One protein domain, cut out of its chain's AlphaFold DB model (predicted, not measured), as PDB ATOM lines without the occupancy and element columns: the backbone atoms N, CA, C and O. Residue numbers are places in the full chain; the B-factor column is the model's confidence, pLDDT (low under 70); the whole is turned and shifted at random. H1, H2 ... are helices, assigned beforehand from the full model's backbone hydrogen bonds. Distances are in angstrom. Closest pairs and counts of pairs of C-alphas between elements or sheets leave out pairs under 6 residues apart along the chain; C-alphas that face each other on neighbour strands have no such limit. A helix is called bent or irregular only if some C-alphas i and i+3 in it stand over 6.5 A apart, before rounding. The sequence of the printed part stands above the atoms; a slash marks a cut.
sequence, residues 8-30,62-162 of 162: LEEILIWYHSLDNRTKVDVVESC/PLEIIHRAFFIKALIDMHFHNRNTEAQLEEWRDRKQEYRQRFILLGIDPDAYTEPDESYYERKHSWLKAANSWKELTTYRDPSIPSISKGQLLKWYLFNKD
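What this domain is: This is residues 8 to 30 and 62 to 162 of the 162 residues of an uncharacterized protein of Rufibacter quisquiliarum (UniProt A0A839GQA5). A long, loose rod of mostly crossed helices has H1, H2 and H6 packed on H3, with kinked H5 nearby; H4 reaches away from H5 to one end, and H6 lies at the other. The 124 printed residues include six named helices, H1 to H6 in order: all helix. The radius of gyration of the C-alphas is 17.6 A; spans are 60 by 25 by 22 A.

Where its parts are: H1, residues 8 to 16, begins at C-alpha 8 (461.359, -23.163, 43.608). H2 is 20 to 30, H3 62 to 79 (25.8 A), H4 86 to 105 (28.9 A). H5, 117 to 139 (31.3 A), is irregular: C-alphas 122 and 125 are 7.2 A apart. H6, 150 to 160, ends at C-alpha 160 (468.626, -18.528, 54.529).

How they stand to each other: The hub H3 touches H1, closest C-alphas Leu 8 and Ala 69, 5.8 A; H2, Cys 30 and Leu 75, 5.9 A; and H6, Pro 62 and Tyr 157, 6.1 A. H4 and H5 only just touch, with 3 pairs of C-alphas within 8 A, closest Glu 86 and Leu 128, 7.4 A. Every O i to N i+4 pair is within hydrogen-bond range except in H5, 15 of 19.

The domain as a whole: Residues 31 to 61 are cut out, a gap of 21.8 A between C-alphas 30 and 62. The link H4 to H5 is long. Residues 30, 112 to 119 and 140 to 147 have pLDDT under 70.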
ATOM      1  N   LEU A   8     462.340 -23.484  44.649       92.44
ATOM      2  CA  LEU A   8     461.359 -23.163  43.608       92.44
ATOM      3  C   LEU A   8     462.017 -22.982  42.236       92.44
ATOM      4  O   LEU A   8     461.422 -23.361  41.229       92.44
ATOM      5  N   GLU A   9     463.253 -22.479  42.189       91.94
ATOM      6  CA  GLU A   9     464.040 -22.400  40.955       91.94
ATOM      7  C   GLU A   9     464.435 -23.793  40.461       91.94
ATOM      8  O   GLU A   9     464.346 -24.054  39.264       91.94
ATOM      9  N   GLU A  10     464.801 -24.719  41.355       91.69
ATOM     10  CA  GLU A  10     465.070 -26.114  40.976       91.69
ATOM     11  C   GLU A  10     463.837 -26.776  40.341       91.69
ATOM     12  O   GLU A  10     463.934 -27.405  39.282       91.69
ATOM     13  N   ILE A  11     462.659 -26.588  40.949       93.00
ATOM     14  CA  ILE A  11     461.383 -27.077  40.407       93.00
ATOM     15  C   ILE A  11     461.090 -26.422  39.054       93.00
ATOM     16  O   ILE A  11     460.670 -27.106  38.122       93.00
ATOM     17  N   LEU A  12     461.330 -25.116  38.918       93.31
ATOM     18  CA  LEU A  12     461.107 -24.381  37.676       93.31
ATOM     19  C   LEU A  12     462.031 -24.855  36.544       93.31
ATOM     20  O   LEU A  12     461.577 -25.019  35.412       93.31
ATOM     21  N   ILE A  13     463.311 -25.103  36.838       94.00
ATOM     22  CA  ILE A  13     464.281 -25.650  35.879       94.00
ATOM     23  C   ILE A  13     463.814 -27.023  35.392       94.00
ATOM     24  O   ILE A  13     463.785 -27.270  34.183       94.00
ATOM     25  N   TRP A  14     463.399 -27.897  36.314       94.94
ATOM     26  CA  TRP A  14     462.822 -29.189  35.953       94.94
ATOM     27  C   TRP A  14     461.565 -29.021  35.095       94.94
ATOM     28  O   TRP A  14     461.475 -29.624  34.027       94.94
ATOM     29  N   TYR A  15     460.641 -28.149  35.493       94.19
ATOM     30  CA  TYR A  15     459.402 -27.892  34.764       94.19
ATOM     31  C   TYR A  15     459.665 -27.397  33.334       94.19
ATOM     32  O   TYR A  15     459.060 -27.884  32.381       94.19
ATOM     33  N   HIS A  16     460.627 -26.491  33.140       95.00
ATOM     34  CA  HIS A  16     461.019 -26.011  31.815       95.00
ATOM     35  C   HIS A  16     461.641 -27.096  30.922       95.00
ATOM     36  O   HIS A  16     461.600 -26.948  29.700       95.00
ATOM     37  N   SER A  17     462.180 -28.176  31.500       94.25
ATOM     38  CA  SER A  17     462.747 -29.305  30.748       94.25
ATOM     39  C   SER A  17     461.693 -30.242  30.139       94.25
ATOM     40  O   SER A  17     462.026 -31.087  29.303       94.25
ATOM     41  N   LEU A  18     460.431 -30.097  30.553       92.56
ATOM     42  CA  LEU A  18     459.307 -30.899  30.081       92.56
ATOM     43  C   LEU A  18     458.794 -30.394  28.727       92.56
ATOM     44  O   LEU A  18     458.854 -29.201  28.419       92.56
ATOM     45  N   ASP A  19     458.231 -31.298  27.927       90.38
ATOM     46  CA  ASP A  19     457.458 -30.902  26.752       90.38
ATOM     47  C   ASP A  19     456.138 -30.225  27.163       90.38
ATOM     48  O   ASP A  19     455.623 -30.441  28.262       90.38
ATOM     49  N   ASN A  20     455.569 -29.412  26.269       86.38
ATOM     50  CA  ASN A  20     454.390 -28.600  26.581       86.38
ATOM     51  C   ASN A  20     453.171 -29.418  27.028       86.38
ATOM     52  O   ASN A  20     452.418 -28.943  27.870       86.38
ATOM     53  N   ARG A  21     452.967 -30.635  26.504       84.62
ATOM     54  CA  ARG A  21     451.822 -31.460  26.921       84.62
ATOM     55  C   ARG A  21     452.019 -31.981  28.339       84.62
ATOM     56  O   ARG A  21     451.117 -31.862  29.155       84.62
ATOM     57  N   THR A  22     453.218 -32.468  28.655       87.31
ATOM     58  CA  THR A  22     453.539 -32.901  30.021       87.31
ATOM     59  C   THR A  22     453.474 -31.739  31.018       87.31
ATOM     60  O   THR A  22     453.038 -31.932  32.151       87.31
ATOM     61  N   LYS A  23     453.862 -30.519  30.611       88.44
ATOM     62  CA  LYS A  23     453.656 -29.320  31.440       88.44
ATOM     63  C   LYS A  23     452.183 -29.165  31.803       88.44
ATOM     64  O   LYS A  23     451.875 -29.084  32.987       88.44
ATOM     65  N   VAL A  24     451.296 -29.199  30.807       85.31
ATOM     66  CA  VAL A  24     449.844 -29.110  31.012       85.31
ATOM     67  C   VAL A  24     449.359 -30.166  32.008       85.31
ATOM     68  O   VAL A  24     448.730 -29.790  32.990       85.31
ATOM     69  N   ASP A  25     449.740 -31.437  31.857       82.62
ATOM     70  CA  ASP A  25     449.322 -32.515  32.777       82.62
ATOM     71  C   ASP A  25     449.709 -32.260  34.241       82.62
ATOM     72  O   ASP A  25     448.934 -32.501  35.182       82.62
ATOM     73  N   VAL A  26     450.946 -31.791  34.436       86.12
ATOM     74  CA  VAL A  26     451.501 -31.486  35.754       86.12
ATOM     75  C   VAL A  26     450.747 -30.318  36.377       86.12
ATOM     76  O   VAL A  26     450.321 -30.417  37.533       86.12
ATOM     77  N   VAL A  27     450.548 -29.231  35.625       83.94
ATOM     78  CA  VAL A  27     449.851 -28.059  36.159       83.94
ATOM     79  C   VAL A  27     448.369 -28.371  36.392       83.94
ATOM     80  O   VAL A  27     447.833 -27.999  37.434       83.94
ATOM     81  N   GLU A  28     447.702 -29.117  35.505       77.88
ATOM     82  CA  GLU A  28     446.301 -29.537  35.675       77.88
ATOM     83  C   GLU A  28     446.082 -30.271  36.999       77.88
ATOM     84  O   GLU A  28     445.102 -30.034  37.706       77.88
ATOM     85  N   SER A  29     447.040 -31.110  37.388       71.69
ATOM     86  CA  SER A  29     446.989 -31.833  38.661       71.69
ATOM     87  C   SER A  29     447.192 -30.924  39.879       71.69
ATOM     88  O   SER A  29     446.782 -31.274  40.987       71.69
ATOM     89  N   CYS A  30     447.775 -29.742  39.674       69.62
ATOM     90  CA  CYS A  30     447.944 -28.704  40.688       69.62
ATOM     91  C   CYS A  30     446.762 -27.714  40.747       69.62
ATOM     92  O   CYS A  30     446.615 -27.006  41.746       69.62
ATOM     93  N   PRO A  62     462.045 -16.819  52.972       92.38
ATOM     94  CA  PRO A  62     462.570 -18.187  52.999       92.38
ATOM     95  C   PRO A  62     461.561 -19.234  53.499       92.38
ATOM     96  O   PRO A  62     461.530 -20.363  53.007       92.38
ATOM     97  N   LEU A  63     460.713 -18.872  54.471       91.38
ATOM     98  CA  LEU A  63     459.677 -19.765  54.997       91.38
ATOM     99  C   LEU A  63     458.586 -20.040  53.953       91.38
ATOM    100  O   LEU A  63     458.157 -21.184  53.793       91.38
ATOM    101  N   GLU A  64     458.151 -19.009  53.228       91.56
ATOM    102  CA  GLU A  64     457.165 -19.149  52.154       91.56
ATOM    103  C   GLU A  64     457.708 -19.999  51.009       91.56
ATOM    104  O   GLU A  64     457.013 -20.913  50.570       91.56
ATOM    105  N   ILE A  65     458.958 -19.775  50.588       92.00
ATOM    106  CA  ILE A  65     459.640 -20.585  49.563       92.00
ATOM    107  C   ILE A  65     459.548 -22.074  49.906       92.00
ATOM    108  O   ILE A  65     459.152 -22.894  49.078       92.00
ATOM    109  N   ILE A  66     459.844 -22.427  51.156       90.75
ATOM    110  CA  ILE A  66     459.848 -23.817  51.612       90.75
ATOM    111  C   ILE A  66     458.444 -24.405  51.694       90.75
ATOM    112  O   ILE A  66     458.237 -25.542  51.268       90.75
ATOM    113  N   HIS A  67     457.464 -23.650  52.194       89.69
ATOM    114  CA  HIS A  67     456.070 -24.095  52.186       89.69
ATOM    115  C   HIS A  67     455.565 -24.345  50.763       89.69
ATOM    116  O   HIS A  67     454.984 -25.402  50.505       89.69
ATOM    117  N   ARG A  68     455.838 -23.423  49.830       90.12
ATOM    118  CA  ARG A  68     455.478 -23.583  48.418       90.12
ATOM    119  C   ARG A  68     456.170 -24.800  47.807       90.12
ATOM    120  O   ARG A  68     455.500 -25.605  47.166       90.12
ATOM    121  N   ALA A  69     457.466 -24.988  48.059       91.00
ATOM    122  CA  ALA A  69     458.225 -26.123  47.537       91.00
ATOM    123  C   ALA A  69     457.687 -27.465  48.056       91.00
ATOM    124  O   ALA A  69     457.465 -28.380  47.266       91.00
ATOM    125  N   PHE A  70     457.405 -27.587  49.361       88.81
ATOM    126  CA  PHE A  70     456.793 -28.797  49.924       88.81
ATOM    127  C   PHE A  70     455.424 -29.092  49.317       88.81
ATOM    128  O   PHE A  70     455.111 -30.246  49.026       88.81
ATOM    129  N   PHE A  71     454.621 -28.049  49.143       88.06
ATOM    130  CA  PHE A  71     453.281 -28.167  48.605       88.06
ATOM    131  C   PHE A  71     453.288 -28.616  47.141       88.06
ATOM    132  O   PHE A  71     452.708 -29.652  46.827       88.06
ATOM    133  N   ILE A  72     454.019 -27.912  46.269       88.94
ATOM    134  CA  ILE A  72     454.174 -28.294  44.858       88.94
ATOM    135  C   ILE A  72     454.756 -29.699  44.744       88.94
ATOM    136  O   ILE A  72     454.259 -30.516  43.969       88.94
ATOM    137  N   LYS A  73     455.750 -30.024  45.579       90.00
ATOM    138  CA  LYS A  73     456.332 -31.360  45.593       90.00
ATOM    139  C   LYS A  73     455.277 -32.437  45.855       90.00
ATOM    140  O   LYS A  73     455.245 -33.441  45.149       90.00
ATOM    141  N   ALA A  74     454.416 -32.235  46.851       87.88
ATOM    142  CA  ALA A  74     453.364 -33.190  47.186       87.88
ATOM    143  C   ALA A  74     452.347 -33.371  46.045       87.88
ATOM    144  O   ALA A  74     451.902 -34.492  45.797       87.88
ATOM    145  N   LEU A  75     452.009 -32.296  45.327       87.94
ATOM    146  CA  LEU A  75     451.089 -32.347  44.186       87.94
ATOM    147  C   LEU A  75     451.674 -33.138  43.013       87.94
ATOM    148  O   LEU A  75     450.999 -34.002  42.451       87.94
ATOM    149  N   ILE A  76     452.943 -32.903  42.687       89.62
ATOM    150  CA  ILE A  76     453.623 -33.609  41.596       89.62
ATOM    151  C   ILE A  76     453.875 -35.080  41.975       89.62
ATOM    152  O   ILE A  76     453.667 -35.976  41.153       89.62
ATOM    153  N   ASP A  77     454.230 -35.359  43.234       88.62
ATOM    154  CA  ASP A  77     454.333 -36.731  43.748       88.62
ATOM    155  C   ASP A  77     452.999 -37.483  43.605       88.62
ATOM    156  O   ASP A  77     452.986 -38.647  43.205       88.62
ATOM    157  N   MET A  78     451.876 -36.820  43.905       86.00
ATOM    158  CA  MET A  78     450.537 -37.382  43.730       86.00
ATOM    159  C   MET A  78     450.210 -37.615  42.248       86.00
ATOM    160  O   MET A  78     449.660 -38.663  41.910       86.00
ATOM    161  N   HIS A  79     450.570 -36.681  41.363       86.31
ATOM    162  CA  HIS A  79     450.355 -36.807  39.921       86.31
ATOM    163  C   HIS A  79     451.046 -38.051  39.337       86.31
ATOM    164  O   HIS A  79     450.424 -38.830  38.608       86.31
ATOM    165  N   PHE A  80     452.313 -38.276  39.699       87.38
ATOM    166  CA  PHE A  80     453.092 -39.430  39.235       87.38
ATOM    167  C   PHE A  80     452.896 -40.700  40.079       87.38
ATOM    168  O   PHE A  80     453.497 -41.739  39.780       87.38
ATOM    169  N   HIS A  81     452.069 -40.652  41.127       83.19
ATOM    170  CA  HIS A  81     451.842 -41.797  42.000       83.19
ATOM    171  C   HIS A  81     451.272 -42.981  41.210       83.19
ATOM    172  O   HIS A  81     450.247 -42.863  40.537       83.19
ATOM    173  N   ASN A  82     451.940 -44.135  41.305       74.50
ATOM    174  CA  ASN A  82     451.626 -45.345  40.539       74.50
ATOM    175  C   ASN A  82     451.552 -45.105  39.018       74.50
ATOM    176  O   ASN A  82     450.690 -45.671  38.350       74.50
ATOM    177  N   ARG A  83     452.420 -44.235  38.479       77.81
ATOM    178  CA  ARG A  83     452.547 -43.933  37.038       77.81
ATOM    179  C   ARG A  83     454.002 -43.706  36.605       77.81
ATOM    180  O   ARG A  83     454.262 -43.022  35.621       77.81
ATOM    181  N   ASN A  84     454.971 -44.243  37.350       79.38
ATOM    182  CA  ASN A  84     456.402 -44.022  37.097       79.38
ATOM    183  C   ASN A  84     457.131 -45.250  36.533       79.38
ATOM    184  O   ASN A  84     458.343 -45.224  36.337       79.38
ATOM    185  N   THR A  85     456.393 -46.319  36.240       86.00
ATOM    186  CA  THR A  85     456.879 -47.470  35.479       86.00
ATOM    187  C   THR A  85     455.890 -47.799  34.373       86.00
ATOM    188  O   THR A  85     454.710 -47.461  34.466       86.00
ATOM    189  N   GLU A  86     456.362 -48.471  33.326       87.06
ATOM    190  CA  GLU A  86     455.507 -48.882  32.211       87.06
ATOM    191  C   GLU A  86     454.350 -49.769  32.685       87.06
ATOM    192  O   GLU A  86     453.203 -49.483  32.371       87.06
ATOM    193  N   ALA A  87     454.626 -50.764  33.534       87.44
ATOM    194  CA  ALA A  87     453.599 -51.653  34.084       87.44
ATOM    195  C   ALA A  87     452.493 -50.894  34.841       87.44
ATOM    196  O   ALA A  87     451.315 -51.209  34.715       87.44
ATOM    197  N   GLN A  88     452.869 -49.871  35.606       85.62
ATOM    198  CA  GLN A  88     451.919 -49.050  36.352       85.62
ATOM    199  C   GLN A  88     451.107 -48.101  35.459       85.62
ATOM    200  O   GLN A  88     449.937 -47.846  35.745       85.62
ATOM    201  N   LEU A  89     451.705 -47.585  34.379       84.44
ATOM    202  CA  LEU A  89     450.979 -46.801  33.378       84.44
ATOM    203  C   LEU A  89     449.953 -47.657  32.629       84.44
ATOM    204  O   LEU A  89     448.825 -47.199  32.453       84.44
ATOM    205  N   GLU A  90     450.302 -48.896  32.269       86.31
ATOM    206  CA  GLU A  90     449.345 -49.836  31.671       86.31
ATOM    207  C   GLU A  90     448.207 -50.157  32.659       86.31
ATOM    208  O   GLU A  90     447.040 -50.031  32.305       86.31
ATOM    209  N   GLU A  91     448.504 -50.430  33.935       87.06
ATOM    210  CA  GLU A  91     447.469 -50.663  34.961       87.06
ATOM    211  C   GLU A  91     446.551 -49.438  35.161       87.06
ATOM    212  O   GLU A  91     445.342 -49.549  35.390       87.06
ATOM    213  N   TRP A  92     447.109 -48.228  35.109       82.94
ATOM    214  CA  TRP A  92     446.320 -46.999  35.141       82.94
ATOM    215  C   TRP A  92     445.420 -46.856  33.907       82.94
ATOM    216  O   TRP A  92     444.254 -46.478  34.056       82.94
ATOM    217  N   ARG A  93     445.934 -47.190  32.719       83.06
ATOM    218  CA  ARG A  93     445.171 -47.185  31.469       83.06
ATOM    219  C   ARG A  93     444.027 -48.195  31.510       83.06
ATOM    220  O   ARG A  93     442.895 -47.809  31.222       83.06
ATOM    221  N   ASP A  94     444.284 -49.423  31.946       85.81
ATOM    222  CA  ASP A  94     443.264 -50.471  32.072       85.81
ATOM    223  C   ASP A  94     442.124 -50.013  32.990       85.81
ATOM    224  O   ASP A  94     440.952 -50.050  32.611       85.81
ATOM    225  N   ARG A  95     442.456 -49.437  34.156       84.75
ATOM    226  CA  ARG A  95     441.451 -48.839  35.053       84.75
ATOM    227  C   ARG A  95     440.651 -47.729  34.380       84.75
ATOM    228  O   ARG A  95     439.440 -47.646  34.579       84.75
ATOM    229  N   LYS A  96     441.290 -46.862  33.588       80.69
ATOM    230  CA  LYS A  96     440.573 -45.824  32.830       80.69
ATOM    231  C   LYS A  96     439.602 -46.427  31.817       80.69
ATOM    232  O   LYS A  96     438.475 -45.944  31.722       80.69
ATOM    233  N   GLN A  97     439.992 -47.486  31.113       83.00
ATOM    234  CA  GLN A  97     439.101 -48.187  30.189       83.00
ATOM    235  C   GLN A  97     437.918 -48.837  30.922       83.00
ATOM    236  O   GLN A  97     436.781 -48.723  30.463       83.00
ATOM    237  N   GLU A  98     438.144 -49.434  32.095       86.31
ATOM    238  CA  GLU A  98     437.064 -49.961  32.937       86.31
ATOM    239  C   GLU A  98     436.073 -48.867  33.361       86.31
ATOM    240  O   GLU A  98     434.858 -49.063  33.269       86.31
ATOM    241  N   TYR A  99     436.562 -47.696  33.788       83.88
ATOM    242  CA  TYR A  99     435.697 -46.556  34.112       83.88
ATOM    243  C   TYR A  99     434.921 -46.061  32.894       83.88
ATOM    244  O   TYR A  99     433.726 -45.793  33.013       83.88
ATOM    245  N   ARG A 100     435.560 -46.019  31.720       84.50
ATOM    246  CA  ARG A 100     434.903 -45.660  30.460       84.50
ATOM    247  C   ARG A 100     433.699 -46.556  30.186       84.50
ATOM    248  O   ARG A 100     432.606 -46.064  29.921       84.50
ATOM    249  N   GLN A 101     433.886 -47.870  30.300       85.19
ATOM    250  CA  GLN A 101     432.807 -48.839  30.104       85.19
ATOM    251  C   GLN A 101     431.691 -48.659  31.137       85.19
ATOM    252  O   GLN A 101     430.514 -48.714  30.790       85.19
ATOM    253  N   ARG A 102     432.035 -48.373  32.399       87.38
ATOM    254  CA  ARG A 102     431.037 -48.067  33.435       87.38
ATOM    255  C   ARG A 102     430.236 -46.804  33.118       87.38
ATOM    256  O   ARG A 102     429.028 -46.815  33.324       87.38
ATOM    257  N   PHE A 103     430.863 -45.745  32.607       87.19
ATOM    258  CA  PHE A 103     430.147 -44.525  32.219       87.19
ATOM    259  C   PHE A 103     429.180 -44.765  31.067       87.19
ATOM    260  O   PHE A 103     428.018 -44.377  31.182       87.19
ATOM    261  N   ILE A 104     429.600 -45.518  30.047       85.94
ATOM    262  CA  ILE A 104     428.715 -45.942  28.951       85.94
ATOM    263  C   ILE A 104     427.492 -46.686  29.504       85.94
ATOM    264  O   ILE A 104     426.361 -46.372  29.138       85.94
ATOM    265  N   LEU A 105     427.701 -47.634  30.425       90.19
ATOM    266  CA  LEU A 105     426.610 -48.387  31.057       90.19
ATOM    267  C   LEU A 105     425.667 -47.505  31.887       90.19
ATOM    268  O   LEU A 105     424.484 -47.814  32.003       90.19
ATOM    269  N   LEU A 106     426.181 -46.419  32.462       91.06
ATOM    270  CA  LEU A 106     425.415 -45.457  33.255       91.06
ATOM    271  C   LEU A 106     424.759 -44.354  32.406       91.06
ATOM    272  O   LEU A 106     424.088 -43.490  32.967       91.06
ATOM    273  N   GLY A 107     424.938 -44.364  31.080       88.12
ATOM    274  CA  GLY A 107     424.446 -43.305  30.192       88.12
ATOM    275  C   GLY A 107     425.157 -41.961  30.390       88.12
ATOM    276  O   GLY A 107     424.620 -40.921  30.021       88.12
ATOM    277  N   ILE A 108     426.343 -41.983  31.001       86.19
ATOM    278  CA  ILE A 108     427.217 -40.823  31.171       86.19
ATOM    279  C   ILE A 108     428.129 -40.759  29.950       86.19
ATOM    280  O   ILE A 108     428.640 -41.792  29.517       86.19
ATOM    281  N   ASP A 109     428.343 -39.558  29.415       80.75
ATOM    282  CA  ASP A 109     429.295 -39.344  28.329       80.75
ATOM    283  C   ASP A 109     430.699 -39.828  28.757       80.75
ATOM    284  O   ASP A 109     431.294 -39.250  29.674       80.75
ATOM    285  N   PRO A 110     431.229 -40.907  28.152       72.00
ATOM    286  CA  PRO A 110     432.539 -41.436  28.512       72.00
ATOM    287  C   PRO A 110     433.676 -40.477  28.154       72.00
ATOM    288  O   PRO A 110     434.710 -40.467  28.827       72.00
ATOM    289  N   ASP A 111     433.490 -39.670  27.114       70.75
ATOM    290  CA  ASP A 111     434.541 -38.825  26.561       70.75
ATOM    291  C   ASP A 111     434.715 -37.541  27.392       70.75
ATOM    292  O   ASP A 111     435.765 -36.907  27.341       70.75
ATOM    293  N   ALA A 112     433.764 -37.239  28.284       64.50
ATOM    294  CA  ALA A 112     433.911 -36.208  29.311       64.50
ATOM    295  C   ALA A 112     435.002 -36.529  30.359       64.50
ATOM    296  O   ALA A 112     435.430 -35.636  31.089       64.50
ATOM    297  N   TYR A 113     435.451 -37.790  30.460       58.44
ATOM    298  CA  TYR A 113     436.342 -38.239  31.539       58.44
ATOM    299  C   TYR A 113     437.549 -39.076  31.083       58.44
ATOM    300  O   TYR A 113     438.425 -39.387  31.903       58.44
ATOM    301  N   THR A 114     437.632 -39.462  29.805       60.03
ATOM    302  CA  THR A 114     438.705 -40.338  29.302       60.03
ATOM    303  C   THR A 114     439.386 -39.770  28.064       60.03
ATOM    304  O   THR A 114     438.717 -39.440  27.094       60.03
ATOM    305  N   GLU A 115     440.721 -39.689  28.090       62.66
ATOM    306  CA  GLU A 115     441.519 -39.300  26.922       62.66
ATOM    307  C   GLU A 115     441.522 -40.405  25.848       62.66
ATOM    308  O   GLU A 115     441.432 -41.589  26.195       62.66
ATOM    309  N   PRO A 116     441.691 -40.049  24.560       57.81
ATOM    310  CA  PRO A 116     441.832 -41.016  23.476       57.81
ATOM    311  C   PRO A 116     443.070 -41.912  23.633       57.81
ATOM    312  O   PRO A 116     444.175 -41.436  23.897       57.81
ATOM    313  N   ASP A 117     442.900 -43.209  23.370       61.28
ATOM    314  CA  ASP A 117     443.942 -44.245  23.486       61.28
ATOM    315  C   ASP A 117     445.159 -44.001  22.565       61.28
ATOM    316  O   ASP A 117     446.283 -44.371  22.895       61.28
ATOM    317  N   GLU A 118     444.965 -43.337  21.422       60.00
ATOM    318  CA  GLU A 118     446.052 -42.987  20.491       60.00
ATOM    319  C   GLU A 118     447.042 -42.000  21.120       60.00
ATOM    320  O   GLU A 118     448.256 -42.124  20.950       60.00
ATOM    321  N   SER A 119     446.537 -41.088  21.955       69.94
ATOM    322  CA  SER A 119     447.376 -40.140  22.679       69.94
ATOM    323  C   SER A 119     448.243 -40.825  23.739       69.94
ATOM    324  O   SER A 119     449.275 -40.267  24.113       69.94
ATOM    325  N   TYR A 120     447.858 -42.001  24.243       75.94
ATOM    326  CA  TYR A 120     448.602 -42.695  25.294       75.94
ATOM    327  C   TYR A 120     449.955 -43.207  24.788       75.94
ATOM    328  O   TYR A 120     450.986 -42.939  25.408       75.94
ATOM    329  N   TYR A 121     449.980 -43.903  23.647       74.88
ATOM    330  CA  TYR A 121     451.213 -44.500  23.122       74.88
ATOM    331  C   TYR A 121     452.249 -43.452  22.723       74.88
ATOM    332  O   TYR A 121     453.438 -43.634  22.987       74.88
ATOM    333  N   GLU A 122     451.796 -42.335  22.157       75.38
ATOM    334  CA  GLU A 122     452.664 -41.208  21.812       75.38
ATOM    335  C   GLU A 122     453.267 -40.540  23.057       75.38
ATOM    336  O   GLU A 122     454.405 -40.072  23.027       75.38
ATOM    337  N   ARG A 123     452.525 -40.512  24.172       81.38
ATOM    338  CA  ARG A 123     452.902 -39.761  25.381       81.38
ATOM    339  C   ARG A 123     453.591 -40.592  26.447       81.38
ATOM    340  O   ARG A 123     454.296 -40.024  27.280       81.38
ATOM    341  N   LYS A 124     453.436 -41.919  26.420       86.75
ATOM    342  CA  LYS A 124     453.981 -42.834  27.434       86.75
ATOM    343  C   LYS A 124     455.457 -42.566  27.725       86.75
ATOM    344  O   LYS A 124     455.860 -42.514  28.884       86.75
ATOM    345  N   HIS A 125     456.263 -42.368  26.680       87.50
ATOM    346  CA  HIS A 125     457.694 -42.126  26.841       87.50
ATOM    347  C   HIS A 125     457.996 -40.793  27.543       87.50
ATOM    348  O   HIS A 125     458.785 -40.769  28.489       87.50
ATOM    349  N   SER A 126     457.343 -39.703  27.125       88.38
ATOM    350  CA  SER A 126     457.485 -38.385  27.760       88.38
ATOM    351  C   SER A 126     457.059 -38.414  29.224       88.38
ATOM    352  O   SER A 126     457.789 -37.919  30.083       88.38
ATOM    353  N   TRP A 127     455.944 -39.088  29.527       88.69
ATOM    354  CA  TRP A 127     455.449 -39.234  30.894       88.69
ATOM    355  C   TRP A 127     456.456 -39.973  31.778       88.69
ATOM    356  O   TRP A 127     456.836 -39.478  32.838       88.69
ATOM    357  N   LEU A 128     456.950 -41.134  31.333       90.44
ATOM    358  CA  LEU A 128     457.943 -41.904  32.088       90.44
ATOM    359  C   LEU A 128     459.232 -41.111  32.311       90.44
ATOM    360  O   LEU A 128     459.796 -41.144  33.404       90.44
ATOM    361  N   LYS A 129     459.691 -40.369  31.298       91.50
ATOM    362  CA  LYS A 129     460.861 -39.494  31.417       91.50
ATOM    363  C   LYS A 129     460.636 -38.398  32.467       91.50
ATOM    364  O   LYS A 129     461.514 -38.159  33.298       91.50
ATOM    365  N   ALA A 130     459.464 -37.767  32.472       92.69
ATOM    366  CA  ALA A 130     459.105 -36.748  33.453       92.69
ATOM    367  C   ALA A 130     459.015 -37.320  34.875       92.69
ATOM    368  O   ALA A 130     459.631 -36.783  35.794       92.69
ATOM    369  N   ALA A 131     458.341 -38.460  35.047       91.62
ATOM    370  CA  ALA A 131     458.203 -39.125  36.340       91.62
ATOM    371  C   ALA A 131     459.561 -39.546  36.929       91.62
ATOM    372  O   ALA A 131     459.801 -39.396  38.130       91.62
ATOM    373  N   ASN A 132     460.466 -40.058  36.088       90.06
ATOM    374  CA  ASN A 132     461.801 -40.475  36.517       90.06
ATOM    375  C   ASN A 132     462.696 -39.281  36.863       90.06
ATOM    376  O   ASN A 132     463.289 -39.277  37.940       90.06
ATOM    377  N   SER A 133     462.739 -38.249  36.016       91.94
ATOM    378  CA  SER A 133     463.517 -37.030  36.301       91.94
ATOM    379  C   SER A 133     463.019 -36.293  37.548       91.94
ATOM    380  O   SER A 133     463.822 -35.795  38.335       91.94
ATOM    381  N   TRP A 134     461.705 -36.292  37.796       92.56
ATOM    382  CA  TRP A 134     461.140 -35.776  39.040       92.56
ATOM    383  C   TRP A 134     461.611 -36.581  40.255       92.56
ATOM    384  O   TRP A 134     462.083 -36.020  41.242       92.56
ATOM    385  N   LYS A 135     461.539 -37.915  40.172       89.50
ATOM    386  CA  LYS A 135     461.995 -38.807  41.243       89.50
ATOM    387  C   LYS A 135     463.479 -38.616  41.551       89.50
ATOM    388  O   LYS A 135     463.857 -38.662  42.724       89.50
ATOM    389  N   GLU A 136     464.310 -38.426  40.531       88.12
ATOM    390  CA  GLU A 136     465.722 -38.076  40.692       88.12
ATOM    391  C   GLU A 136     465.849 -36.773  41.493       88.12
ATOM    392  O   GLU A 136     466.434 -36.789  42.576       88.12
ATOM    393  N   LEU A 137     465.181 -35.698  41.069       89.06
ATOM    394  CA  LEU A 137     465.208 -34.406  41.760       89.06
ATOM    395  C   LEU A 137     464.740 -34.486  43.229       89.06
ATOM    396  O   LEU A 137     465.310 -33.843  44.107       89.06
ATOM    397  N   THR A 138     463.714 -35.285  43.542       87.31
ATOM    398  CA  THR A 138     463.126 -35.326  44.894       87.31
ATOM    399  C   THR A 138     463.771 -36.316  45.857       87.31
ATOM    400  O   THR A 138     463.541 -36.234  47.069       87.31
ATOM    401  N   THR A 139     464.479 -37.319  45.334       76.56
ATOM    402  CA  THR A 139     464.864 -38.514  46.108       76.56
ATOM    403  C   THR A 139     466.368 -38.731  46.139       76.56
ATOM    404  O   THR A 139     466.867 -39.317  47.105       76.56
ATOM    405  N   TYR A 140     467.101 -38.287  45.112       61.78
ATOM    406  CA  TYR A 140     468.534 -38.534  45.043       61.78
ATOM    407  C   TYR A 140     469.293 -37.709  46.087       61.78
ATOM    408  O   TYR A 140     468.972 -36.554  46.371       61.78
ATOM    409  N   ARG A 141     470.286 -38.362  46.702       53.78
ATOM    410  CA  ARG A 141     471.117 -37.858  47.807       53.78
ATOM    411  C   ARG A 141     472.573 -37.681  47.385       53.78
ATOM    412  O   ARG A 141     473.469 -37.942  48.183       53.78
ATOM    413  N   ASP A 142     472.824 -37.312  46.138       55.84
ATOM    414  CA  ASP A 142     474.158 -36.837  45.796       55.84
ATOM    415  C   ASP A 142     474.259 -35.374  46.261       55.84
ATOM    416  O   ASP A 142     473.520 -34.539  45.749       55.84
ATOM    417  N   PRO A 143     475.113 -35.035  47.241       54.53
ATOM    418  CA  PRO A 143     475.275 -33.657  47.700       54.53
ATOM    419  C   PRO A 143     475.876 -32.720  46.638       54.53
ATOM    420  O   PRO A 143     475.939 -31.517  46.877       54.53
ATOM    421  N   SER A 144     476.332 -33.250  45.498       55.38
ATOM    422  CA  SER A 144     476.779 -32.475  44.337       55.38
ATOM    423  C   SER A 144     475.681 -32.216  43.295       55.38
ATOM    424  O   SER A 144     475.924 -31.472  42.346       55.38
ATOM    425  N   ILE A 145     474.481 -32.784  43.476       56.09
ATOM    426  CA  ILE A 145     473.330 -32.612  42.582       56.09
ATOM    427  C   ILE A 145     472.218 -31.854  43.337       56.09
ATOM    428  O   ILE A 145     471.876 -32.252  44.454       56.09
ATOM    429  N   PRO A 146     471.640 -30.788  42.748       57.34
ATOM    430  CA  PRO A 146     470.451 -30.110  43.276       57.34
ATOM    431  C   PRO A 146     469.334 -31.113  43.617       57.34
ATOM    432  O   PRO A 146     469.083 -32.049  42.853       57.34
ATOM    433  N   SER A 147     468.716 -30.984  44.792       69.88
ATOM    434  CA  SER A 147     467.732 -31.950  45.294       69.88
ATOM    435  C   SER A 147     466.709 -31.275  46.194       69.88
ATOM    436  O   SER A 147     467.045 -30.712  47.234       69.88
ATOM    437  N   ILE A 148     465.428 -31.474  45.888       82.94
ATOM    438  CA  ILE A 148     464.291 -30.993  46.691       82.94
ATOM    439  C   ILE A 148     463.833 -32.028  47.729       82.94
ATOM    440  O   ILE A 148     462.659 -32.116  48.111       82.94
ATOM    441  N   SER A 149     464.757 -32.866  48.202       82.38
ATOM    442  CA  SER A 149     464.473 -33.785  49.302       82.38
ATOM    443  C   SER A 149     464.168 -33.020  50.597       82.38
ATOM    444  O   SER A 149     464.698 -31.939  50.849       82.38
ATOM    445  N   LYS A 150     463.360 -33.609  51.490       78.62
ATOM    446  CA  LYS A 150     462.976 -32.977  52.771       78.62
ATOM    447  C   LYS A 150     464.180 -32.476  53.584       78.62
ATOM    448  O   LYS A 150     464.086 -31.442  54.237       78.62
ATOM    449  N   GLY A 151     465.290 -33.218  53.560       79.81
ATOM    450  CA  GLY A 151     466.518 -32.838  54.257       79.81
ATOM    451  C   GLY A 151     467.190 -31.609  53.647       79.81
ATOM    452  O   GLY A 151     467.609 -30.729  54.393       79.81
ATOM    453  N   GLN A 152     467.243 -31.525  52.316       82.06
ATOM    454  CA  GLN A 152     467.841 -30.389  51.612       82.06
ATOM    455  C   GLN A 152     466.980 -29.133  51.718       82.06
ATOM    456  O   GLN A 152     467.506 -28.074  52.031       82.06
ATOM    457  N   LEU A 153     465.653 -29.262  51.606       84.69
ATOM    458  CA  LEU A 153     464.728 -28.153  51.859       84.69
ATOM    459  C   LEU A 153     464.938 -27.568  53.266       84.69
ATOM    460  O   LEU A 153     465.088 -26.361  53.436       84.69
ATOM    461  N   LEU A 154     465.022 -28.424  54.290       83.25
ATOM    462  CA  LEU A 154     465.265 -27.962  55.656       83.25
ATOM    463  C   LEU A 154     466.651 -27.316  55.816       83.25
ATOM    464  O   LEU A 154     466.779 -26.321  56.524       83.25
ATOM    465  N   LYS A 155     467.683 -27.864  55.168       85.25
ATOM    466  CA  LYS A 155     469.038 -27.301  55.189       85.25
ATOM    467  C   LYS A 155     469.077 -25.916  54.535       85.25
ATOM    468  O   LYS A 155     469.598 -24.990  55.151       85.25
ATOM    469  N   TRP A 156     468.470 -25.770  53.355       89.38
ATOM    470  CA  TRP A 156     468.353 -24.496  52.648       89.38
ATOM    471  C   TRP A 156     467.634 -23.455  53.508       89.38
ATOM    472  O   TRP A 156     468.128 -22.342  53.675       89.38
ATOM    473  N   TYR A 157     466.517 -23.836  54.140       87.75
ATOM    474  CA  TYR A 157     465.789 -22.952  55.051       87.75
ATOM    475  C   TYR A 157     466.671 -22.454  56.196       87.75
ATOM    476  O   TYR A 157     466.740 -21.261  56.462       87.75
ATOM    477  N   LEU A 158     467.359 -23.372  56.880       87.88
ATOM    478  CA  LEU A 158     468.191 -23.036  58.033       87.88
ATOM    479  C   LEU A 158     469.363 -22.119  57.677       87.88
ATOM    480  O   LEU A 158     469.806 -21.385  58.555       87.88
ATOM    481  N   PHE A 159     469.847 -22.169  56.432       88.50
ATOM    482  CA  PHE A 159     470.913 -21.304  55.931       88.50
ATOM    483  C   PHE A 159     470.421 -19.901  55.545       88.50
ATOM    484  O   PHE A 159     471.180 -18.948  55.675       88.50
ATOM    485  N   ASN A 160     469.167 -19.770  55.098       86.56
ATOM    486  CA  ASN A 160     468.626 -18.528  54.529       86.56
ATOM    487  C   ASN A 160     467.579 -17.827  55.413       86.56
ATOM    488  O   ASN A 160     467.027 -16.819  54.995       86.56
ATOM    489  N   LYS A 161     467.238 -18.364  56.590       84.25
ATOM    490  CA  LYS A 161     466.175 -17.828  57.468       84.25
ATOM    491  C   LYS A 161     466.533 -16.533  58.221       84.25
ATOM    492  O   LYS A 161     465.640 -15.985  58.869       84.25
ATOM    493  N   ASP A 162     467.803 -16.133  58.203       73.56
ATOM    494  CA  ASP A 162     468.337 -14.937  58.874       73.56
ATOM    495  C   ASP A 162     468.467 -13.779  57.870       73.56
ATOM    496  O   ASP A 162     468.286 -12.614  58.294       73.56
TER     497      ASP A 162